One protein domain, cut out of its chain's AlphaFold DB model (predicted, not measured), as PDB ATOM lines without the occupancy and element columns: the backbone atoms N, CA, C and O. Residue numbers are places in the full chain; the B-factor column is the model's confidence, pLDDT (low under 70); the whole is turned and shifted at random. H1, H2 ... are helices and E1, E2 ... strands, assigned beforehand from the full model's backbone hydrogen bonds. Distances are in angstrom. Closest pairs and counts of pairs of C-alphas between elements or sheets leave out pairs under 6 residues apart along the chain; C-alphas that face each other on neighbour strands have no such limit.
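Overview. This is residues 289 to 456 of the 489 residues of an uncharacterized protein of Candidatus Lokiarchaeota archaeon Loki_b31 (UniProt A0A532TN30). A strongly twisted sheet of four strands, E1, E4, E5 and E6, has helices H1 and H5 packed over one face; next to it, the long hairpin E2 and E3 makes a second, small sheet with H3 over it. The hairpin E4 and E5 reaches toward the other end of the longest axis, and short H4 packs on H1. The printed part has 168 residues with five named helices and six named strands, in the order H1 E1 H2 E2 E3 E4 E5 H3 E6 H4 H5; the large sheet, order E1, E4, E5, E6, is mixed, and the class is mixed, helices and strands. It is compact, with a radius of gyration of the C-alphas of 16.5 A, and spans 52 by 38 by 25 A.

Arrangement. H1, residues 289 to 306, is on the sheet of E1, residues 311 to 315, E4, residues 349 to 360, E5, residues 366 to 376, and E6, residues 417 to 422. Its height over the sheet is 8.1 A, and it runs along the strands, at 15 degrees to E5 on the local plane; their closest C-alphas, of Glu 295 and Tyr 375, are 5.9 A apart. E1 and E4 are antiparallel, with N 311 and O 353 within hydrogen-bond range at 2.9 A. H2, residues 316 to 320, is on the opposite face from H1, at a height over the sheet of 6.7 A. E2, residues 327 to 334, and E3, residues 337 to 344, form an antiparallel hairpin, with N 328 and O 343 at 2.8 A. E4 bends by 54 degrees at residue 352 and forms a hairpin with E5, with N 354 and O 371 at 2.9 A. H3, residues 394 to 413, comes closest to E2 at the C-alphas of Ala 398 and Ile 332, 5.9 A apart, and only grazes the large sheet, with residues 403 to 412. E5, H3 and E6 make a strand-helix-strand unit, two parallel neighbour strands with a helix between, and its crossover is right-handed; N 372 and O 417 are 2.8 A apart. H4, residues 429 to 434, touches H1 at residues 290 to 298 of H1 alone, the closest C-alphas being those of Cys 294 and Arg 429, 5.7 A. H5, residues 436 to 455, is on the same face as H1, over E6 at a height of 7.1 A; the closest C-alphas of E6 and H5, of Ile 419 and Gln 446, are 6.1 A apart. Every O i to N i+4 pair is within hydrogen-bond range in H1, H2, H3, H4 and H5.

Along the chain. H1 begins at C-alpha 289 (-21.920, -34.810, 4.705) and is 25.9 A long; E4 is 28.0 A, E5 30.4 A and H3 28.7 A. H5, 27.9 A, ends at C-alpha 455 (-25.943, -11.488, 32.658).

Size, cuts and confidence. The C-alphas of Ile 337 and Gly 364, the two farthest apart, are 51.7 A apart. The printed part has no cut. The link E5 to H3 is long, 17 residues. The mean pLDDT of the printed part is 86.9; residues 378 to 390 and 424 to 426 are under 70.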
ATOM      1  N   CYS A 289     -21.017 -35.593   5.554       83.94
ATOM      2  CA  CYS A 289     -21.920 -34.810   4.705       83.94
ATOM      3  C   CYS A 289     -23.236 -34.497   5.428       83.94
ATOM      4  O   CYS A 289     -23.838 -33.451   5.199       83.94
ATOM      5  N   ASN A 290     -23.701 -35.425   6.263       82.69
ATOM      6  CA  ASN A 290     -24.929 -35.266   7.023       82.69
ATOM      7  C   ASN A 290     -24.747 -34.280   8.189       82.69
ATOM      8  O   ASN A 290     -25.628 -33.463   8.420       82.69
ATOM      9  N   GLU A 291     -23.584 -34.291   8.843       84.44
ATOM     10  CA  GLU A 291     -23.140 -33.285   9.815       84.44
ATOM     11  C   GLU A 291     -23.199 -31.880   9.221       84.44
ATOM     12  O   GLU A 291     -23.997 -31.067   9.680       84.44
ATOM     13  N   HIS A 292     -22.502 -31.633   8.108       84.56
ATOM     14  CA  HIS A 292     -22.545 -30.330   7.435       84.56
ATOM     15  C   HIS A 292     -23.953 -29.911   6.997       84.56
ATOM     16  O   HIS A 292     -24.295 -28.726   7.004       84.56
ATOM     17  N   PHE A 293     -24.794 -30.867   6.596       86.00
ATOM     18  CA  PHE A 293     -26.180 -30.573   6.245       86.00
ATOM     19  C   PHE A 293     -26.996 -30.148   7.473       86.00
ATOM     20  O   PHE A 293     -27.739 -29.168   7.396       86.00
ATOM     21  N   CYS A 294     -26.847 -30.853   8.596       86.94
ATOM     22  CA  CYS A 294     -27.507 -30.529   9.858       86.94
ATOM     23  C   CYS A 294     -27.016 -29.198  10.443       86.94
ATOM     24  O   CYS A 294     -27.850 -28.391  10.847       86.94
ATOM     25  N   GLU A 295     -25.707 -28.929  10.403       89.50
ATOM     26  CA  GLU A 295     -25.130 -27.617  10.716       89.50
ATOM     27  C   GLU A 295     -25.827 -26.529   9.884       89.50
ATOM     28  O   GLU A 295     -26.439 -25.606  10.414       89.50
ATOM     29  N   ARG A 296     -25.866 -26.667   8.553       90.31
ATOM     30  CA  ARG A 296     -26.535 -25.676   7.693       90.31
ATOM     31  C   ARG A 296     -28.004 -25.453   8.070       90.31
ATOM     32  O   ARG A 296     -28.454 -24.309   8.090       90.31
ATOM     33  N   MET A 297     -28.745 -26.514   8.379       89.31
ATOM     34  CA  MET A 297     -30.131 -26.393   8.839       89.31
ATOM     35  C   MET A 297     -30.233 -25.650  10.176       89.31
ATOM     36  O   MET A 297     -31.091 -24.781  10.329       89.31
ATOM     37  N   MET A 298     -29.360 -25.957  11.139       91.31
ATOM     38  CA  MET A 298     -29.306 -25.247  12.418       91.31
ATOM     39  C   MET A 298     -28.992 -23.762  12.216       91.31
ATOM     40  O   MET A 298     -29.650 -22.909  12.812       91.31
ATOM     41  N   ARG A 299     -28.054 -23.431  11.325       92.69
ATOM     42  CA  ARG A 299     -27.757 -22.045  10.941       92.69
ATOM     43  C   ARG A 299     -28.989 -21.313  10.424       92.69
ATOM     44  O   ARG A 299     -29.225 -20.171  10.817       92.69
ATOM     45  N   ASN A 300     -29.776 -21.963   9.566       91.00
ATOM     46  CA  ASN A 300     -31.006 -21.394   9.017       91.00
ATOM     47  C   ASN A 300     -32.044 -21.144  10.121       91.00
ATOM     48  O   ASN A 300     -32.652 -20.075  10.149       91.00
ATOM     49  N   TYR A 301     -32.185 -22.081  11.067       90.75
ATOM     50  CA  TYR A 301     -33.028 -21.896  12.249       90.75
ATOM     51  C   TYR A 301     -32.610 -20.684  13.071       90.75
ATOM     52  O   TYR A 301     -33.443 -19.825  13.343       90.75
ATOM     53  N   LEU A 302     -31.330 -20.594  13.446       92.50
ATOM     54  CA  LEU A 302     -30.813 -19.466  14.221       92.50
ATOM     55  C   LEU A 302     -31.016 -18.150  13.470       92.50
ATOM     56  O   LEU A 302     -31.484 -17.175  14.055       92.50
ATOM     57  N   SER A 303     -30.747 -18.142  12.163       92.12
ATOM     58  CA  SER A 303     -30.836 -16.924  11.364       92.12
ATOM     59  C   SER A 303     -32.264 -16.394  11.258       92.12
ATOM     60  O   SER A 303     -32.502 -15.203  11.453       92.12
ATOM     61  N   GLN A 304     -33.235 -17.283  11.023       89.62
ATOM     62  CA  GLN A 304     -34.657 -16.924  10.991       89.62
ATOM     63  C   GLN A 304     -35.189 -16.565  12.379       89.62
ATOM     64  O   GLN A 304     -35.968 -15.627  12.516       89.62
ATOM     65  N   PHE A 305     -34.761 -17.287  13.417       88.94
ATOM     66  CA  PHE A 305     -35.249 -17.081  14.777       88.94
ATOM     67  C   PHE A 305     -34.782 -15.747  15.370       88.94
ATOM     68  O   PHE A 305     -35.559 -15.055  16.024       88.94
ATOM     69  N   PHE A 306     -33.529 -15.367  15.114       90.06
ATOM     70  CA  PHE A 306     -32.940 -14.114  15.589       90.06
ATOM     71  C   PHE A 306     -33.021 -12.969  14.575       90.06
ATOM     72  O   PHE A 306     -32.616 -11.851  14.892       90.06
ATOM     73  N   ASN A 307     -33.536 -13.233  13.370       90.31
ATOM     74  CA  ASN A 307     -33.595 -12.282  12.260       90.31
ATOM     75  C   ASN A 307     -32.229 -11.621  11.969       90.31
ATOM     76  O   ASN A 307     -32.107 -10.399  11.841       90.31
ATOM     77  N   LYS A 308     -31.177 -12.445  11.931       92.81
ATOM     78  CA  LYS A 308     -29.779 -12.049  11.709       92.81
ATOM     79  C   LYS A 308     -29.048 -13.131  10.935       92.81
ATOM     80  O   LYS A 308     -29.353 -14.302  11.090       92.81
ATOM     81  N   GLU A 309     -28.058 -12.758  10.139       93.12
ATOM     82  CA  GLU A 309     -27.204 -13.744   9.482       93.12
ATOM     83  C   GLU A 309     -26.194 -14.330  10.479       93.12
ATOM     84  O   GLU A 309     -25.580 -13.599  11.263       93.12
ATOM     85  N   PHE A 310     -26.039 -15.654  10.453       94.88
ATOM     86  CA  PHE A 310     -25.007 -16.372  11.197       94.88
ATOM     87  C   PHE A 310     -23.917 -16.848  10.239       94.88
ATOM     88  O   PHE A 310     -24.185 -17.586   9.289       94.88
ATOM     89  N   GLU A 311     -22.671 -16.483  10.519       94.19
ATOM     90  CA  GLU A 311     -21.508 -16.952   9.771       94.19
ATOM     91  C   GLU A 311     -21.191 -18.408  10.132       94.19
ATOM     92  O   GLU A 311     -21.352 -18.819  11.281       94.19
ATOM     93  N   ALA A 312     -20.734 -19.203   9.160       93.81
ATOM     94  CA  ALA A 312     -20.377 -20.602   9.388       93.81
ATOM     95  C   ALA A 312     -18.895 -20.775   9.753       93.81
ATOM     96  O   ALA A 312     -18.030 -20.108   9.188       93.81
ATOM     97  N   GLN A 313     -18.605 -21.746  10.623       92.31
ATOM     98  CA  GLN A 313     -17.258 -22.233  10.932       92.31
ATOM     99  C   GLN A 313     -16.305 -21.122  11.426       92.31
ATOM    100  O   GLN A 313     -15.128 -21.067  11.048       92.31
ATOM    101  N   VAL A 314     -16.811 -20.238  12.292       93.50
ATOM    102  CA  VAL A 314     -16.084 -19.069  12.813       93.50
ATOM    103  C   VAL A 314     -15.167 -19.476  13.961       93.50
ATOM    104  O   VAL A 314     -15.606 -20.064  14.948       93.50
ATOM    105  N   SER A 315     -13.880 -19.139  13.862       94.19
ATOM    106  CA  SER A 315     -12.910 -19.452  14.921       94.19
ATOM    107  C   SER A 315     -13.104 -18.610  16.183       94.19
ATOM    108  O   SER A 315     -13.511 -17.455  16.107       94.19
ATOM    109  N   LEU A 316     -12.707 -19.127  17.348       92.69
ATOM    110  CA  LEU A 316     -12.705 -18.367  18.604       92.69
ATOM    111  C   LEU A 316     -11.749 -17.170  18.567       92.69
ATOM    112  O   LEU A 316     -11.960 -16.191  19.282       92.69
ATOM    113  N   LYS A 317     -10.715 -17.207  17.716       93.69
ATOM    114  CA  LYS A 317      -9.921 -16.013  17.420       93.69
ATOM    115  C   LYS A 317     -10.787 -14.905  16.825       93.69
ATOM    116  O   LYS A 317     -10.677 -13.765  17.251       93.69
ATOM    117  N   GLN A 318     -11.607 -15.234  15.830       92.25
ATOM    118  CA  GLN A 318     -12.472 -14.263  15.159       92.25
ATOM    119  C   GLN A 318     -13.647 -13.846  16.049       92.25
ATOM    120  O   GLN A 318     -13.936 -12.664  16.150       92.25
ATOM    121  N   ALA A 319     -14.288 -14.802  16.723       91.25
ATOM    122  CA  ALA A 319     -15.486 -14.560  17.520       91.25
ATOM    123  C   ALA A 319     -15.206 -13.869  18.864       91.25
ATOM    124  O   ALA A 319     -16.047 -13.133  19.372       91.25
ATOM    125  N   CYS A 320     -14.051 -14.147  19.478       89.62
ATOM    126  CA  CYS A 320     -13.770 -13.787  20.872       89.62
ATOM    127  C   CYS A 320     -12.390 -13.134  21.083       89.62
ATOM    128  O   CYS A 320     -11.971 -12.962  22.235       89.62
ATOM    129  N   GLU A 321     -11.671 -12.824  19.998       91.00
ATOM    130  CA  GLU A 321     -10.322 -12.232  20.004       91.00
ATOM    131  C   GLU A 321      -9.292 -13.046  20.803       91.00
ATOM    132  O   GLU A 321      -8.367 -12.518  21.422       91.00
ATOM    133  N   ILE A 322      -9.448 -14.371  20.820       90.69
ATOM    134  CA  ILE A 322      -8.496 -15.260  21.487       90.69
ATOM    135  C   ILE A 322      -7.271 -15.469  20.601       90.69
ATOM    136  O   ILE A 322      -7.394 -15.805  19.423       90.69
ATOM    137  N   ASP A 323      -6.076 -15.339  21.182       92.69
ATOM    138  CA  ASP A 323      -4.831 -15.658  20.483       92.69
ATOM    139  C   ASP A 323      -4.892 -17.081  19.894       92.69
ATOM    140  O   ASP A 323      -5.232 -18.056  20.576       92.69
ATOM    141  N   ARG A 324      -4.555 -17.190  18.604       90.50
ATOM    142  CA  ARG A 324      -4.518 -18.449  17.853       90.50
ATOM    143  C   ARG A 324      -3.648 -19.492  18.548       90.50
ATOM    144  O   ARG A 324      -3.991 -20.672  18.525       90.50
ATOM    145  N   GLU A 325      -2.564 -19.048  19.175       93.69
ATOM    146  CA  GLU A 325      -1.578 -19.899  19.834       93.69
ATOM    147  C   GLU A 325      -1.844 -20.060  21.340       93.69
ATOM    148  O   GLU A 325      -1.069 -20.723  22.033       93.69
ATOM    149  N   LYS A 326      -2.950 -19.512  21.876       94.31
ATOM    150  CA  LYS A 326      -3.327 -19.708  23.284       94.31
ATOM    151  C   LYS A 326      -3.566 -21.194  23.553       94.31
ATOM    152  O   LYS A 326      -4.569 -21.763  23.117       94.31
ATOM    153  N   VAL A 327      -2.668 -21.810  24.318       95.69
ATOM    154  CA  VAL A 327      -2.781 -23.209  24.742       95.69
ATOM    155  C   VAL A 327      -3.458 -23.290  26.105       95.69
ATOM    156  O   VAL A 327      -2.987 -22.708  27.078       95.69
ATOM    157  N   ILE A 328      -4.526 -24.078  26.187       95.25
ATOM    158  CA  ILE A 328      -5.200 -24.434  27.434       95.25
ATOM    159  C   ILE A 328      -4.993 -25.929  27.681       95.25
ATOM    160  O   ILE A 328      -5.249 -26.766  26.812       95.25
ATOM    161  N   ASN A 329      -4.499 -26.270  28.871       96.06
ATOM    162  CA  ASN A 329      -4.308 -27.657  29.284       96.06
ATOM    163  C   ASN A 329      -5.574 -28.167  29.979       96.06
ATOM    164  O   ASN A 329      -6.056 -27.550  30.930       96.06
ATOM    165  N   ARG A 330      -6.087 -29.317  29.540       95.69
ATOM    166  CA  ARG A 330      -7.217 -30.012  30.167       95.69
ATOM    167  C   ARG A 330      -6.811 -31.417  30.576       95.69
ATOM    168  O   ARG A 330      -6.050 -32.085  29.880       95.69
ATOM    169  N   THR A 331      -7.330 -31.855  31.716       95.81
ATOM    170  CA  THR A 331      -7.270 -33.260  32.122       95.81
ATOM    171  C   THR A 331      -8.684 -33.805  32.066       95.81
ATOM    172  O   THR A 331      -9.532 -33.349  32.825       95.81
ATOM    173  N   ILE A 332      -8.929 -34.739  31.153       94.12
ATOM    174  CA  ILE A 332     -10.213 -35.426  31.011       94.12
ATOM    175  C   ILE A 332     -10.060 -36.817  31.612       94.12
ATOM    176  O   ILE A 332      -9.099 -37.519  31.300       94.12
ATOM    177  N   GLU A 333     -10.968 -37.203  32.501       92.31
ATOM    178  CA  GLU A 333     -10.983 -38.531  33.106       92.31
ATOM    179  C   GLU A 333     -12.121 -39.347  32.500       92.31
ATOM    180  O   GLU A 333     -13.273 -38.939  32.580       92.31
ATOM    181  N   ILE A 334     -11.785 -40.479  31.880       87.31
ATOM    182  CA  ILE A 334     -12.747 -41.411  31.283       87.31
ATOM    183  C   ILE A 334     -12.381 -42.807  31.769       87.31
ATOM    184  O   ILE A 334     -11.216 -43.204  31.671       87.31
ATOM    185  N   ASN A 335     -13.343 -43.542  32.331       87.19
ATOM    186  CA  ASN A 335     -13.112 -44.874  32.904       87.19
ATOM    187  C   ASN A 335     -11.902 -44.934  33.863       87.19
ATOM    188  O   ASN A 335     -11.104 -45.869  33.825       87.19
ATOM    189  N   ARG A 336     -11.753 -43.910  34.724       90.88
ATOM    190  CA  ARG A 336     -10.642 -43.729  35.691       90.88
ATOM    191  C   ARG A 336      -9.255 -43.511  35.071       90.88
ATOM    192  O   ARG A 336      -8.258 -43.443  35.790       90.88
ATOM    193  N   ILE A 337      -9.165 -43.376  33.749       91.81
ATOM    194  CA  ILE A 337      -7.928 -43.049  33.037       91.81
ATOM    195  C   ILE A 337      -7.908 -41.547  32.762       91.81
ATOM    196  O   ILE A 337      -8.855 -40.989  32.210       91.81
ATOM    197  N   LYS A 338      -6.805 -40.885  33.130       96.06
ATOM    198  CA  LYS A 338      -6.621 -39.439  32.953       96.06
ATOM    199  C   LYS A 338      -5.868 -39.125  31.664       96.06
ATOM    200  O   LYS A 338      -4.700 -39.480  31.510       96.06
ATOM    201  N   TYR A 339      -6.509 -38.372  30.782       95.19
ATOM    202  CA  TYR A 339      -5.960 -37.891  29.521       95.19
ATOM    203  C   TYR A 339      -5.582 -36.416  29.647       95.19
ATOM    204  O   TYR A 339      -6.442 -35.556  29.823       95.19
ATOM    205  N   LYS A 340      -4.284 -36.109  29.538       96.50
ATOM    206  CA  LYS A 340      -3.788 -34.726  29.462       96.50
ATOM    207  C   LYS A 340      -3.826 -34.254  28.009       96.50
ATOM    208  O   LYS A 340      -3.046 -34.740  27.186       96.50
ATOM    209  N   ILE A 341      -4.720 -33.321  27.708       97.38
ATOM    210  CA  ILE A 341      -4.950 -32.783  26.368       97.38
ATOM    211  C   ILE A 341      -4.533 -31.311  26.327       97.38
ATOM    212  O   ILE A 341      -4.884 -30.520  27.203       97.38
ATOM    213  N   ARG A 342      -3.777 -30.947  25.287       96.31
ATOM    214  CA  ARG A 342      -3.428 -29.561  24.964       96.31
ATOM    215  C   ARG A 342      -4.400 -29.060  23.906       96.31
ATOM    216  O   ARG A 342      -4.484 -29.658  22.838       96.31
ATOM    217  N   VAL A 343      -5.111 -27.977  24.196       95.62
ATOM    218  CA  VAL A 343      -6.099 -27.389  23.287       95.62
ATOM    219  C   VAL A 343      -5.629 -26.006  22.856       95.62
ATOM    220  O   VAL A 343      -5.355 -25.156  23.699       95.62
ATOM    221  N   PHE A 344      -5.553 -25.767  21.548       94.88
ATOM    222  CA  PHE A 344      -5.276 -24.447  20.979       94.88
ATOM    223  C   PHE A 344      -6.593 -23.675  20.870       94.88
ATOM    224  O   PHE A 344      -7.360 -23.872  19.927       94.88
ATOM    225  N   ALA A 345      -6.887 -22.848  21.871       92.38
ATOM    226  CA  ALA A 345      -8.208 -22.255  22.067       92.38
ATOM    227  C   ALA A 345      -8.640 -21.390  20.875       92.38
ATOM    228  O   ALA A 345      -9.736 -21.577  20.357       92.38
ATOM    229  N   GLY A 346      -7.764 -20.516  20.365       90.44
ATOM    230  CA  GLY A 346      -8.090 -19.646  19.229       90.44
ATOM    231  C   GLY A 346      -8.335 -20.387  17.905       90.44
ATOM    232  O   GLY A 346      -8.871 -19.793  16.974       90.44
ATOM    233  N   GLN A 347      -7.969 -21.673  17.810       93.38
ATOM    234  CA  GLN A 347      -8.203 -22.517  16.629       93.38
ATOM    235  C   GLN A 347      -9.526 -23.291  16.682       93.38
ATOM    236  O   GLN A 347      -9.930 -23.871  15.672       93.38
ATOM    237  N   LEU A 348     -10.195 -23.333  17.838       93.50
ATOM    238  CA  LEU A 348     -11.538 -23.901  17.933       93.50
ATOM    239  C   LEU A 348     -12.522 -23.025  17.159       93.50
ATOM    240  O   LEU A 348     -12.268 -21.838  16.970       93.50
ATOM    241  N   ARG A 349     -13.627 -23.613  16.704       93.31
ATOM    242  CA  ARG A 349     -14.639 -22.932  15.892       93.31
ATOM    243  C   ARG A 349     -16.026 -23.199  16.440       93.31
ATOM    244  O   ARG A 349     -16.255 -24.321  16.880       93.31
ATOM    245  N   TYR A 350     -16.899 -22.203  16.391       93.06
ATOM    246  CA  TYR A 350     -18.337 -22.444  16.430       93.06
ATOM    247  C   TYR A 350     -18.793 -22.898  15.046       93.06
ATOM    248  O   TYR A 350     -18.268 -22.404  14.041       93.06
ATOM    249  N   ASP A 351     -19.790 -23.778  14.986       91.81
ATOM    250  CA  ASP A 351     -20.399 -24.149  13.706       91.81
ATOM    251  C   ASP A 351     -21.060 -22.916  13.096       91.81
ATOM    252  O   ASP A 351     -20.928 -22.661  11.894       91.81
ATOM    253  N   HIS A 352     -21.700 -22.102  13.945       94.12
ATOM    254  CA  HIS A 352     -22.365 -20.855  13.581       94.12
ATOM    255  C   HIS A 352     -22.064 -19.740  14.580       94.12
ATOM    256  O   HIS A 352     -22.020 -19.986  15.783       94.12
ATOM    257  N   PHE A 353     -21.915 -18.502  14.113       95.62
ATOM    258  CA  PHE A 353     -21.707 -17.361  15.002       95.62
ATOM    259  C   PHE A 353     -22.335 -16.074  14.463       95.62
ATOM    260  O   PHE A 353     -22.238 -15.774  13.275       95.62
ATOM    261  N   CYS A 354     -22.943 -15.298  15.357       95.75
ATOM    262  CA  CYS A 354     -23.389 -13.935  15.097       95.75
ATOM    263  C   CYS A 354     -22.947 -13.037  16.266       95.75
ATOM    264  O   CYS A 354     -23.358 -13.294  17.400       95.75
ATOM    265  N   PRO A 355     -22.129 -11.993  16.038       94.06
ATOM    266  CA  PRO A 355     -21.625 -11.154  17.125       94.06
ATOM    267  C   PRO A 355     -22.689 -10.219  17.719       94.06
ATOM    268  O   PRO A 355     -22.574  -9.853  18.883       94.06
ATOM    269  N   ASN A 356     -23.709  -9.844  16.933       91.81
ATOM    270  CA  ASN A 356     -24.609  -8.730  17.249       91.81
ATOM    271  C   ASN A 356     -26.086  -9.108  17.032       91.81
ATOM    272  O   ASN A 356     -26.738  -8.663  16.077       91.81
ATOM    273  N   VAL A 357     -26.628  -9.932  17.926       92.19
ATOM    274  CA  VAL A 357     -28.064 -10.229  17.987       92.19
ATOM    275  C   VAL A 357     -28.744  -9.254  18.943       92.19
ATOM    276  O   VAL A 357     -28.460  -9.259  20.136       92.19
ATOM    277  N   CYS A 358     -29.652  -8.430  18.418       91.31
ATOM    278  CA  CYS A 358     -30.386  -7.432  19.197       91.31
ATOM    279  C   CYS A 358     -31.735  -7.995  19.659       91.31
ATOM    280  O   CYS A 358     -32.555  -8.386  18.828       91.31
ATOM    281  N   ILE A 359     -31.983  -8.000  20.968       89.69
ATOM    282  CA  ILE A 359     -33.240  -8.436  21.585       89.69
ATOM    283  C   ILE A 359     -33.817  -7.292  22.417       89.69
ATOM    284  O   ILE A 359     -33.115  -6.688  23.224       89.69
ATOM    285  N   VAL A 360     -35.113  -7.029  22.244       86.69
ATOM    286  CA  VAL A 360     -35.848  -6.043  23.044       86.69
ATOM    287  C   VAL A 360     -36.279  -6.688  24.363       86.69
ATOM    288  O   VAL A 360     -36.969  -7.713  24.360       86.69
ATOM    289  N   GLY A 361     -35.866  -6.113  25.491       87.00
ATOM    290  CA  GLY A 361     -36.307  -6.518  26.824       87.00
ATOM    291  C   GLY A 361     -37.768  -6.149  27.090       87.00
ATOM    292  O   GLY A 361     -38.377  -5.345  26.386       87.00
ATOM    293  N   ASN A 362     -38.357  -6.711  28.148       85.81
ATOM    294  CA  ASN A 362     -39.742  -6.405  28.538       85.81
ATOM    295  C   ASN A 362     -39.947  -4.928  28.939       85.81
ATOM    296  O   ASN A 362     -41.076  -4.443  28.927       85.81
ATOM    297  N   ASN A 363     -38.873  -4.232  29.311       86.56
ATOM    298  CA  ASN A 363     -38.816  -2.793  29.576       86.56
ATOM    299  C   ASN A 363     -38.746  -1.931  28.300       86.56
ATOM    300  O   ASN A 363     -38.883  -0.715  28.398       86.56
ATOM    301  N   GLY A 364     -38.557  -2.534  27.121       86.25
ATOM    302  CA  GLY A 364     -38.370  -1.829  25.851       86.25
ATOM    303  C   GLY A 364     -36.913  -1.491  25.518       86.25
ATOM    304  O   GLY A 364     -36.666  -0.960  24.436       86.25
ATOM    305  N   ASP A 365     -35.958  -1.819  26.394       88.44
ATOM    306  CA  ASP A 365     -34.534  -1.584  26.143       88.44
ATOM    307  C   ASP A 365     -33.977  -2.605  25.141       88.44
ATOM    308  O   ASP A 365     -34.407  -3.758  25.091       88.44
ATOM    309  N   ASN A 366     -33.002  -2.182  24.336       90.25
ATOM    310  CA  ASN A 366     -32.323  -3.047  23.375       90.25
ATOM    311  C   ASN A 366     -31.055  -3.637  23.993       90.25
ATOM    312  O   ASN A 366     -30.205  -2.902  24.494       90.25
ATOM    313  N   TYR A 367     -30.908  -4.954  23.895       90.38
ATOM    314  CA  TYR A 367     -29.742  -5.690  24.369       90.38
ATOM    315  C   TYR A 367     -29.069  -6.398  23.202       90.38
ATOM    316  O   TYR A 367     -29.736  -7.081  22.426       90.38
ATOM    317  N   GLU A 368     -27.749  -6.264  23.100       91.88
ATOM    318  CA  GLU A 368     -26.949  -6.940  22.081       91.88
ATOM    319  C   GLU A 368     -26.194  -8.126  22.679       91.88
ATOM    320  O   GLU A 368     -25.551  -8.015  23.726       91.88
ATOM    321  N   PHE A 369     -26.274  -9.267  21.999       92.81
ATOM    322  CA  PHE A 369     -25.641 -10.513  22.413       92.81
ATOM    323  C   PHE A 369     -24.827 -11.120  21.275       92.81
ATOM    324  O   PHE A 369     -25.302 -11.216  20.141       92.81
ATOM    325  N   ALA A 370     -23.642 -11.624  21.615       94.19
ATOM    326  CA  ALA A 370     -22.901 -12.538  20.760       94.19
ATOM    327  C   ALA A 370     -23.441 -13.958  20.958       94.19
ATOM    328  O   ALA A 370     -23.489 -14.451  22.090       94.19
ATOM    329  N   ILE A 371     -23.849 -14.614  19.872       95.12
ATOM    330  CA  ILE A 371     -24.464 -15.943  19.905       95.12
ATOM    331  C   ILE A 371     -23.662 -16.915  19.037       95.12
ATOM    332  O   ILE A 371     -23.516 -16.713  17.832       95.12
ATOM    333  N   GLY A 372     -23.171 -17.987  19.658       94.62
ATOM    334  CA  GLY A 372     -22.624 -19.166  18.992       94.62
ATOM    335  C   GLY A 372     -23.664 -20.283  18.902       94.62
ATOM    336  O   GLY A 372     -24.478 -20.457  19.809       94.62
ATOM    337  N   GLY A 373     -23.636 -21.043  17.812       93.94
ATOM    338  CA  GLY A 373     -24.461 -22.227  17.594       93.94
ATOM    339  C   GLY A 373     -23.599 -23.451  17.297       93.94
ATOM    340  O   GLY A 373     -22.667 -23.340  16.501       93.94
ATOM    341  N   GLU A 374     -23.922 -24.589  17.914       91.25
ATOM    342  CA  GLU A 374     -23.286 -25.889  17.644       91.25
ATOM    343  C   GLU A 374     -24.331 -27.001  17.533       91.25
ATOM    344  O   GLU A 374     -25.286 -27.055  18.319       91.25
ATOM    345  N   TYR A 375     -24.161 -27.881  16.553       87.56
ATOM    346  CA  TYR A 375     -25.020 -29.046  16.390       87.56
ATOM    347  C   TYR A 375     -24.258 -30.309  16.806       87.56
ATOM    348  O   TYR A 375     -23.514 -30.907  16.033       87.56
ATOM    349  N   ASP A 376     -24.468 -30.725  18.053       82.81
ATOM    350  CA  ASP A 376     -23.740 -31.816  18.694       82.81
ATOM    351  C   ASP A 376     -24.382 -33.172  18.335       82.81
ATOM    352  O   ASP A 376     -25.487 -33.512  18.779       82.81
ATOM    353  N   GLY A 377     -23.675 -33.981  17.545       74.69
ATOM    354  CA  GLY A 377     -24.073 -35.357  17.232       74.69
ATOM    355  C   GLY A 377     -23.627 -36.399  18.273       74.69
ATOM    356  O   GLY A 377     -23.081 -36.087  19.327       74.69
ATOM    357  N   ILE A 378     -23.757 -37.679  17.907       67.44
ATOM    358  CA  ILE A 378     -23.397 -38.868  18.714       67.44
ATOM    359  C   ILE A 378     -21.915 -38.908  19.105       67.44
ATOM    360  O   ILE A 378     -21.505 -39.690  19.956       67.44
ATOM    361  N   HIS A 379     -21.081 -38.067  18.488       67.19
ATOM    362  CA  HIS A 379     -19.653 -38.082  18.743       67.19
ATOM    363  C   HIS A 379     -19.246 -37.539  20.121       67.19
ATOM    364  O   HIS A 379     -18.109 -37.757  20.542       67.19
ATOM    365  N   HIS A 380     -20.185 -36.901  20.827       61.03
ATOM    366  CA  HIS A 380     -20.023 -36.389  22.187       61.03
ATOM    367  C   HIS A 380     -20.521 -37.351  23.285       61.03
ATOM    368  O   HIS A 380     -20.374 -37.029  24.464       61.03
ATOM    369  N   ASP A 381     -21.070 -38.523  22.935       64.25
ATOM    370  CA  ASP A 381     -21.599 -39.492  23.906       64.25
ATOM    371  C   ASP A 381     -20.621 -40.665  24.141       64.25
ATOM    372  O   ASP A 381     -20.169 -41.334  23.209       64.25
ATOM    373  N   GLU A 382     -20.280 -40.917  25.413       60.06
ATOM    374  CA  GLU A 382     -19.278 -41.918  25.832       60.06
ATOM    375  C   GLU A 382     -19.718 -43.363  25.542       60.06
ATOM    376  O   GLU A 382     -18.897 -44.201  25.164       60.06
ATOM    377  N   GLU A 383     -21.019 -43.647  25.687       57.75
ATOM    378  CA  GLU A 383     -21.601 -44.997  25.588       57.75
ATOM    379  C   GLU A 383     -21.558 -45.592  24.167       57.75
ATOM    380  O   GLU A 383     -21.784 -46.789  23.996       57.75
ATOM    381  N   ASP A 384     -21.225 -44.793  23.148       56.19
ATOM    382  CA  ASP A 384     -21.306 -45.192  21.740       56.19
ATOM    383  C   ASP A 384     -19.965 -45.145  20.990       56.19
ATOM    384  O   ASP A 384     -19.947 -45.178  19.759       56.19
ATOM    385  N   LEU A 385     -18.824 -45.152  21.689       59.62
ATOM    386  CA  LEU A 385     -17.494 -45.170  21.054       59.62
ATOM    387  C   LEU A 385     -17.298 -46.301  20.034       59.62
ATOM    388  O   LEU A 385     -16.667 -46.082  19.005       59.62
ATOM    389  N   GLU A 386     -17.881 -47.480  20.265       56.47
ATOM    390  CA  GLU A 386     -17.833 -48.604  19.314       56.47
ATOM    391  C   GLU A 386     -18.614 -48.342  18.012       56.47
ATOM    392  O   GLU A 386     -18.394 -49.011  17.003       56.47
ATOM    393  N   LYS A 387     -19.541 -47.376  18.017       57.75
ATOM    394  CA  LYS A 387     -20.419 -47.021  16.887       57.75
ATOM    395  C   LYS A 387     -20.148 -45.622  16.334       57.75
ATOM    396  O   LYS A 387     -20.786 -45.231  15.355       57.75
ATOM    397  N   ASN A 388     -19.256 -44.869  16.963       63.75
ATOM    398  CA  ASN A 388     -18.970 -43.481  16.658       63.75
ATOM    399  C   ASN A 388     -17.976 -43.396  15.484       63.75
ATOM    400  O   ASN A 388     -16.803 -43.719  15.658       63.75
ATOM    401  N   PRO A 389     -18.395 -42.937  14.290       61.12
ATOM    402  CA  PRO A 389     -17.508 -42.882  13.130       61.12
ATOM    403  C   PRO A 389     -16.441 -41.775  13.229       61.12
ATOM    404  O   PRO A 389     -15.571 -41.705  12.366       61.12
ATOM    405  N   PHE A 390     -16.504 -40.909  14.247       66.38
ATOM    406  CA  PHE A 390     -15.619 -39.754  14.419       66.38
ATOM    407  C   PHE A 390     -14.483 -39.994  15.425       66.38
ATOM    408  O   PHE A 390     -13.504 -39.247  15.426       66.38
ATOM    409  N   CYS A 391     -14.580 -41.034  16.260       73.19
ATOM    410  CA  CYS A 391     -13.578 -41.372  17.271       73.19
ATOM    411  C   CYS A 391     -12.997 -42.756  16.989       73.19
ATOM    412  O   CYS A 391     -13.710 -43.749  17.073       73.19
ATOM    413  N   ASN A 392     -11.690 -42.850  16.737       72.00
ATOM    414  CA  ASN A 392     -11.049 -44.157  16.548       72.00
ATOM    415  C   ASN A 392     -10.682 -44.816  17.883       72.00
ATOM    416  O   ASN A 392     -10.405 -46.012  17.936       72.00
ATOM    417  N   ASN A 393     -10.585 -44.026  18.957       80.88
ATOM    418  CA  ASN A 393     -10.159 -44.484  20.273       80.88
ATOM    419  C   ASN A 393     -10.613 -43.521  21.393       80.88
ATOM    420  O   ASN A 393     -11.086 -42.411  21.151       80.88
ATOM    421  N   MET A 394     -10.398 -43.934  22.645       86.56
ATOM    422  CA  MET A 394     -10.774 -43.176  23.847       86.56
ATOM    423  C   MET A 394     -10.064 -41.815  23.979       86.56
ATOM    424  O   MET A 394     -10.591 -40.884  24.588       86.56
ATOM    425  N   ARG A 395      -8.860 -41.670  23.410       88.44
ATOM    426  CA  ARG A 395      -8.124 -40.400  23.411       88.44
ATOM    427  C   ARG A 395      -8.770 -39.390  22.467       88.44
ATOM    428  O   ARG A 395      -8.812 -38.218  22.823       88.44
ATOM    429  N   ASP A 396      -9.287 -39.824  21.320       86.38
ATOM    430  CA  ASP A 396     -10.021 -38.952  20.389       86.38
ATOM    431  C   ASP A 396     -11.277 -38.385  21.070       86.38
ATOM    432  O   ASP A 396     -11.511 -37.175  21.042       86.38
ATOM    433  N   PHE A 397     -12.002 -39.231  21.805       86.88
ATOM    434  CA  PHE A 397     -13.134 -38.805  22.631       86.88
ATOM    435  C   PHE A 397     -12.725 -37.806  23.723       86.88
ATOM    436  O   PHE A 397     -13.345 -36.755  23.893       86.88
ATOM    437  N   ALA A 398     -11.616 -38.073  24.423       90.12
ATOM    438  CA  ALA A 398     -11.062 -37.140  25.403       90.12
ATOM    439  C   ALA A 398     -10.688 -35.782  24.779       90.12
ATOM    440  O   ALA A 398     -10.833 -34.744  25.426       90.12
ATOM    441  N   ILE A 399     -10.202 -35.774  23.532       90.94
ATOM    442  CA  ILE A 399      -9.885 -34.548  22.794       90.94
ATOM    443  C   ILE A 399     -11.155 -33.739  22.524       90.94
ATOM    444  O   ILE A 399     -11.141 -32.535  22.774       90.94
ATOM    445  N   ILE A 400     -12.238 -34.368  22.061       88.38
ATOM    446  CA  ILE A 400     -13.526 -33.694  21.820       88.38
ATOM    447  C   ILE A 400     -14.044 -33.053  23.115       88.38
ATOM    448  O   ILE A 400     -14.216 -31.836  23.163       88.38
ATOM    449  N   ASN A 401     -14.121 -33.821  24.207       89.31
ATOM    450  CA  ASN A 401     -14.562 -33.312  25.512       89.31
ATOM    451  C   ASN A 401     -13.707 -32.139  26.021       89.31
ATOM    452  O   ASN A 401     -14.223 -31.165  26.577       89.31
ATOM    453  N   ALA A 402     -12.386 -32.201  25.824       92.81
ATOM    454  CA  ALA A 402     -11.495 -31.103  26.182       92.81
ATOM    455  C   ALA A 402     -11.778 -29.835  25.362       92.81
ATOM    456  O   ALA A 402     -11.742 -28.736  25.916       92.81
ATOM    457  N   ARG A 403     -12.064 -29.969  24.061       92.19
ATOM    458  CA  ARG A 403     -12.394 -28.836  23.182       92.19
ATOM    459  C   ARG A 403     -13.726 -28.205  23.584       92.19
ATOM    460  O   ARG A 403     -13.770 -26.986  23.731       92.19
ATOM    461  N   ASP A 404     -14.753 -29.003  23.862       89.50
ATOM    462  CA  ASP A 404     -16.073 -28.499  24.269       89.50
ATOM    463  C   ASP A 404     -16.026 -27.768  25.608       89.50
ATOM    464  O   ASP A 404     -16.637 -26.708  25.763       89.50
ATOM    465  N   SER A 405     -15.261 -28.310  26.561       91.12
ATOM    466  CA  SER A 405     -14.993 -27.665  27.848       91.12
ATOM    467  C   SER A 405     -14.341 -26.294  27.662       91.12
ATOM    468  O   SER A 405     -14.747 -25.330  28.309       91.12
ATOM    469  N   VAL A 406     -13.350 -26.184  26.770       91.88
ATOM    470  CA  VAL A 406     -12.691 -24.906  26.468       91.88
ATOM    471  C   VAL A 406     -13.658 -23.917  25.818       91.88
ATOM    472  O   VAL A 406     -13.673 -22.758  26.219       91.88
ATOM    473  N   LYS A 407     -14.490 -24.352  24.865       90.06
ATOM    474  CA  LYS A 407     -15.494 -23.474  24.240       90.06
ATOM    475  C   LYS A 407     -16.521 -22.952  25.244       90.06
ATOM    476  O   LYS A 407     -16.841 -21.767  25.208       90.06
ATOM    477  N   ASN A 408     -16.992 -23.804  26.157       88.00
ATOM    478  CA  ASN A 408     -17.926 -23.407  27.216       88.00
ATOM    479  C   ASN A 408     -17.323 -22.345  28.139       88.00
ATOM    480  O   ASN A 408     -17.952 -21.321  28.392       88.00
ATOM    481  N   GLU A 409     -16.095 -22.576  28.610       89.44
ATOM    482  CA  GLU A 409     -15.374 -21.627  29.468       89.44
ATOM    483  C   GLU A 409     -15.168 -20.288  28.759       89.44
ATOM    484  O   GLU A 409     -15.524 -19.245  29.300       89.44
ATOM    485  N   VAL A 410     -14.688 -20.318  27.513       87.06
ATOM    486  CA  VAL A 410     -14.489 -19.111  26.702       87.06
ATOM    487  C   VAL A 410     -15.793 -18.347  26.491       87.06
ATOM    488  O   VAL A 410     -15.806 -17.127  26.645       87.06
ATOM    489  N   SER A 411     -16.876 -19.045  26.133       82.56
ATOM    490  CA  SER A 411     -18.185 -18.419  25.909       82.56
ATOM    491  C   SER A 411     -18.637 -17.688  27.167       82.56
ATOM    492  O   SER A 411     -18.996 -16.516  27.104       82.56
ATOM    493  N   TYR A 412     -18.525 -18.344  28.322       83.31
ATOM    494  CA  TYR A 412     -18.899 -17.765  29.606       83.31
ATOM    495  C   TYR A 412     -18.027 -16.553  29.977       83.31
ATOM    496  O   TYR A 412     -18.553 -15.487  30.293       83.31
ATOM    497  N   GLU A 413     -16.697 -16.674  29.874       84.94
ATOM    498  CA  GLU A 413     -15.749 -15.584  30.158       84.94
ATOM    499  C   GLU A 413     -15.991 -14.351  29.280       84.94
ATOM    500  O   GLU A 413     -15.864 -13.212  29.734       84.94
ATOM    501  N   LYS A 414     -16.342 -14.573  28.011       85.81
ATOM    502  CA  LYS A 414     -16.559 -13.518  27.016       85.81
ATOM    503  C   LYS A 414     -18.007 -13.044  26.945       85.81
ATOM    504  O   LYS A 414     -18.320 -12.231  26.080       85.81
ATOM    505  N   LYS A 415     -18.864 -13.512  27.859       83.00
ATOM    506  CA  LYS A 415     -20.301 -13.218  27.886       83.00
ATOM    507  C   LYS A 415     -20.987 -13.502  26.540       83.00
ATOM    508  O   LYS A 415     -21.831 -12.738  26.089       83.00
ATOM    509  N   GLY A 416     -20.597 -14.584  25.877       88.44
ATOM    510  CA  GLY A 416     -21.295 -15.124  24.716       88.44
ATOM    511  C   GLY A 416     -22.370 -16.119  25.143       88.44
ATOM    512  O   GLY A 416     -22.221 -16.814  26.147       88.44
ATOM    513  N   ILE A 417     -23.447 -16.202  24.367       92.38
ATOM    514  CA  ILE A 417     -24.481 -17.227  24.518       92.38
ATOM    515  C   ILE A 417     -24.151 -18.364  23.559       92.38
ATOM    516  O   ILE A 417     -24.011 -18.136  22.360       92.38
ATOM    517  N   LEU A 418     -24.047 -19.589  24.066       93.50
ATOM    518  CA  LEU A 418     -23.751 -20.768  23.257       93.50
ATOM    519  C   LEU A 418     -24.955 -21.705  23.211       93.50
ATOM    520  O   LEU A 418     -25.304 -22.325  24.213       93.50
ATOM    521  N   ILE A 419     -25.598 -21.813  22.056       93.31
ATOM    522  CA  ILE A 419     -26.745 -22.699  21.848       93.31
ATOM    523  C   ILE A 419     -26.247 -24.003  21.233       93.31
ATOM    524  O   ILE A 419     -25.688 -23.990  20.139       93.31
ATOM    525  N   ARG A 420     -26.485 -25.130  21.909       90.56
ATOM    526  CA  ARG A 420     -26.095 -26.465  21.439       90.56
ATOM    527  C   ARG A 420     -27.286 -27.378  21.270       90.56
ATOM    528  O   ARG A 420     -27.904 -27.754  22.261       90.56
ATOM    529  N   LEU A 421     -27.594 -27.781  20.047       88.38
ATOM    530  CA  LEU A 421     -28.642 -28.771  19.815       88.38
ATOM    531  C   LEU A 421     -28.025 -30.163  19.833       88.38
ATOM    532  O   LEU A 421     -27.226 -30.488  18.962       88.38
ATOM    533  N   LYS A 422     -28.414 -30.983  20.813       82.62
ATOM    534  CA  LYS A 422     -27.922 -32.360  20.933       82.62
ATOM    535  C   LYS A 422     -28.855 -33.350  20.250       82.62
ATOM    536  O   LYS A 422     -30.074 -33.320  20.463       82.62
ATOM    537  N   GLU A 423     -28.293 -34.287  19.490       74.62
ATOM    538  CA  GLU A 423     -29.041 -35.432  18.969       74.62
ATOM    539  C   GLU A 423     -28.397 -36.776  19.317       74.62
ATOM    540  O   GLU A 423     -27.363 -37.171  18.780       74.62
ATOM    541  N   LYS A 424     -29.096 -37.516  20.190       66.50
ATOM    542  CA  LYS A 424     -28.667 -38.815  20.728       66.50
ATOM    543  C   LYS A 424     -28.495 -39.883  19.648       66.50
ATOM    544  O   LYS A 424     -27.720 -40.811  19.821       66.50
ATOM    545  N   ASN A 425     -29.216 -39.775  18.529       61.94
ATOM    546  CA  ASN A 425     -29.086 -40.715  17.410       61.94
ATOM    547  C   ASN A 425     -28.040 -40.283  16.365       61.94
ATOM    548  O   ASN A 425     -27.965 -40.887  15.292       61.94
ATOM    549  N   GLY A 426     -27.239 -39.251  16.640       67.38
ATOM    550  CA  GLY A 426     -26.287 -38.698  15.679       67.38
ATOM    551  C   GLY A 426     -26.849 -37.532  14.882       67.38
ATOM    552  O   GLY A 426     -27.818 -36.901  15.269       67.38
ATOM    553  N   PHE A 427     -26.240 -37.218  13.744       70.56
ATOM    554  CA  PHE A 427     -26.693 -36.105  12.916       70.56
ATOM    555  C   PHE A 427     -28.000 -36.438  12.160       70.56
ATOM    556  O   PHE A 427     -27.970 -36.663  10.957       70.56
ATOM    557  N   ASP A 428     -29.163 -36.523  12.820       71.62
ATOM    558  CA  ASP A 428     -30.440 -36.862  12.157       71.62
ATOM    559  C   ASP A 428     -31.198 -35.619  11.656       71.62
ATOM    560  O   ASP A 428     -31.969 -34.977  12.379       71.62
ATOM    561  N   ARG A 429     -31.062 -35.336  10.356       75.94
ATOM    562  CA  ARG A 429     -31.790 -34.258   9.667       75.94
ATOM    563  C   ARG A 429     -33.314 -34.342   9.817       75.94
ATOM    564  O   ARG A 429     -33.982 -33.315   9.738       75.94
ATOM    565  N   ARG A 430     -33.898 -35.531  10.031       75.38
ATOM    566  CA  ARG A 430     -35.358 -35.682  10.180       75.38
ATOM    567  C   ARG A 430     -35.862 -35.018  11.449       75.38
ATOM    568  O   ARG A 430     -36.960 -34.479  11.415       75.38
ATOM    569  N   LYS A 431     -35.077 -34.992  12.530       75.94
ATOM    570  CA  LYS A 431     -35.438 -34.225  13.732       75.94
ATOM    571  C   LYS A 431     -35.520 -32.739  13.409       75.94
ATOM    572  O   LYS A 431     -36.513 -32.095  13.731       75.94
ATOM    573  N   LEU A 432     -34.512 -32.214  12.711       81.06
ATOM    574  CA  LEU A 432     -34.490 -30.812  12.303       81.06
ATOM    575  C   LEU A 432     -35.610 -30.474  11.300       81.06
ATOM    576  O   LEU A 432     -36.105 -29.354  11.324       81.06
ATOM    577  N   LEU A 433     -36.039 -31.407  10.443       80.62
ATOM    578  CA  LEU A 433     -37.140 -31.188   9.492       80.62
ATOM    579  C   LEU A 433     -38.525 -31.313  10.140       80.62
ATOM    580  O   LEU A 433     -39.379 -30.448   9.951       80.62
ATOM    581  N   ASN A 434     -38.750 -32.385  10.900       80.50
ATOM    582  CA  ASN A 434     -40.084 -32.804  11.332       80.50
ATOM    583  C   ASN A 434     -40.451 -32.302  12.736       80.50
ATOM    584  O   ASN A 434     -41.637 -32.194  13.044       80.50
ATOM    585  N   ASN A 435     -39.465 -31.947  13.570       84.69
ATOM    586  CA  ASN A 435     -39.681 -31.540  14.963       84.69
ATOM    587  C   ASN A 435     -39.302 -30.070  15.205       84.69
ATOM    588  O   ASN A 435     -38.721 -29.735  16.238       84.69
ATOM    589  N   GLN A 436     -39.656 -29.170  14.280       85.38
ATOM    590  CA  GLN A 436     -39.290 -27.744  14.356       85.38
ATOM    591  C   GLN A 436     -39.626 -27.117  15.721       85.38
ATOM    592  O   GLN A 436     -38.826 -26.392  16.304       85.38
ATOM    593  N   LYS A 437     -40.800 -27.449  16.276       86.69
ATOM    594  CA  LYS A 437     -41.244 -26.957  17.585       86.69
ATOM    595  C   LYS A 437     -40.263 -27.306  18.708       86.69
ATOM    596  O   LYS A 437     -39.982 -26.450  19.539       86.69
ATOM    597  N   GLU A 438     -39.772 -28.543  18.750       87.88
ATOM    598  CA  GLU A 438     -38.835 -28.993  19.787       87.88
ATOM    599  C   GLU A 438     -37.499 -28.260  19.655       87.88
ATOM    600  O   GLU A 438     -36.988 -27.742  20.643       87.88
ATOM    601  N   VAL A 439     -37.004 -28.128  18.419       88.44
ATOM    602  CA  VAL A 439     -35.768 -27.397  18.102       88.44
ATOM    603  C   VAL A 439     -35.837 -25.951  18.599       88.44
ATOM    604  O   VAL A 439     -34.953 -25.496  19.323       88.44
ATOM    605  N   ILE A 440     -36.912 -25.229  18.274       88.62
ATOM    606  CA  ILE A 440     -37.076 -23.834  18.706       88.62
ATOM    607  C   ILE A 440     -37.237 -23.735  20.226       88.62
ATOM    608  O   ILE A 440     -36.695 -22.825  20.854       88.62
ATOM    609  N   GLN A 441     -37.977 -24.657  20.844       90.06
ATOM    610  CA  GLN A 441     -38.121 -24.672  22.299       90.06
ATOM    611  C   GLN A 441     -36.775 -24.869  22.998       90.06
ATOM    612  O   GLN A 441     -36.524 -24.205  24.003       90.06
ATOM    613  N   GLU A 442     -35.907 -25.720  22.460       91.88
ATOM    614  CA  GLU A 442     -34.561 -25.941  22.981       91.88
ATOM    615  C   GLU A 442     -33.679 -24.689  22.833       91.88
ATOM    616  O   GLU A 442     -33.073 -24.256  23.816       91.88
ATOM    617  N   ILE A 443     -33.705 -24.031  21.666       92.50
ATOM    618  CA  ILE A 443     -33.040 -22.734  21.430       92.50
ATOM    619  C   ILE A 443     -33.470 -21.701  22.485       92.50
ATOM    620  O   ILE A 443     -32.633 -21.097  23.158       92.50
ATOM    621  N   ILE A 444     -34.783 -21.534  22.683       92.38
ATOM    622  CA  ILE A 444     -35.355 -20.579  23.645       92.38
ATOM    623  C   ILE A 444     -34.941 -20.908  25.078       92.38
ATOM    624  O   ILE A 444     -34.625 -20.007  25.859       92.38
ATOM    625  N   GLN A 445     -34.989 -22.188  25.453       93.75
ATOM    626  CA  GLN A 445     -34.625 -22.630  26.794       93.75
ATOM    627  C   GLN A 445     -33.160 -22.316  27.093       93.75
ATOM    628  O   GLN A 445     -32.871 -21.743  28.144       93.75
ATOM    629  N   GLN A 446     -32.253 -22.636  26.169       94.12
ATOM    630  CA  GLN A 446     -30.823 -22.396  26.351       94.12
ATOM    631  C   GLN A 446     -30.476 -20.911  26.367       94.12
ATOM    632  O   GLN A 446     -29.717 -20.487  27.239       94.12
ATOM    633  N   PHE A 447     -31.072 -20.123  25.467       93.75
ATOM    634  CA  PHE A 447     -30.901 -18.672  25.449       93.75
ATOM    635  C   PHE A 447     -31.344 -18.055  26.783       93.75
ATOM    636  O   PHE A 447     -30.549 -17.428  27.476       93.75
ATOM    637  N   ASN A 448     -32.591 -18.301  27.200       92.56
ATOM    638  CA  ASN A 448     -33.142 -17.719  28.427       92.56
ATOM    639  C   ASN A 448     -32.371 -18.150  29.683       92.56
ATOM    640  O   ASN A 448     -32.206 -17.357  30.610       92.56
ATOM    641  N   LYS A 449     -31.905 -19.405  29.724       93.31
ATOM    642  CA  LYS A 449     -31.080 -19.909  30.825       93.31
ATOM    643  C   LYS A 449     -29.766 -19.131  30.921       93.31
ATOM    644  O   LYS A 449     -29.447 -18.621  31.991       93.31
ATOM    645  N   GLN A 450     -29.047 -18.988  29.810       93.50
ATOM    646  CA  GLN A 450     -27.750 -18.308  29.782       93.50
ATOM    647  C   GLN A 450     -27.861 -16.803  30.003       93.50
ATOM    648  O   GLN A 450     -27.021 -16.239  30.691       93.50
ATOM    649  N   ILE A 451     -28.919 -16.154  29.515       91.94
ATOM    650  CA  ILE A 451     -29.204 -14.748  29.835       91.94
ATOM    651  C   ILE A 451     -29.257 -14.530  31.349       91.94
ATOM    652  O   ILE A 451     -28.594 -13.641  31.886       91.94
ATOM    653  N   LYS A 452     -29.999 -15.392  32.050       90.81
ATOM    654  CA  LYS A 452     -30.119 -15.316  33.503       90.81
ATOM    655  C   LYS A 452     -28.795 -15.630  34.206       90.81
ATOM    656  O   LYS A 452     -28.438 -14.934  35.149       90.81
ATOM    657  N   GLU A 453     -28.090 -16.673  33.774       90.44
ATOM    658  CA  GLU A 453     -26.865 -17.153  34.430       90.44
ATOM    659  C   GLU A 453     -25.653 -16.237  34.195       90.44
ATOM    660  O   GLU A 453     -24.903 -15.976  35.130       90.44
ATOM    661  N   ILE A 454     -25.472 -15.731  32.974       88.00
ATOM    662  CA  ILE A 454     -24.289 -14.955  32.562       88.00
ATOM    663  C   ILE A 454     -24.477 -13.460  32.837       88.00
ATOM    664  O   ILE A 454     -23.537 -12.781  33.254       88.00
ATOM    665  N   PHE A 455     -25.682 -12.930  32.602       87.44
ATOM    666  CA  PHE A 455     -25.943 -11.488  32.658       87.44
ATOM    667  C   PHE A 455     -26.818 -11.065  33.840       87.44
ATOM    668  O   PHE A 455     -26.861  -9.881  34.167       87.44
ATOM    669  N   GLY A 456     -27.518 -12.001  34.488       86.69
ATOM    670  CA  GLY A 456     -28.441 -11.687  35.582       86.69
ATOM    671  C   GLY A 456     -29.729 -10.984  35.137       86.69
ATOM    672  O   GLY A 456     -30.495 -10.530  35.988       86.69
TER     673      GLY A 456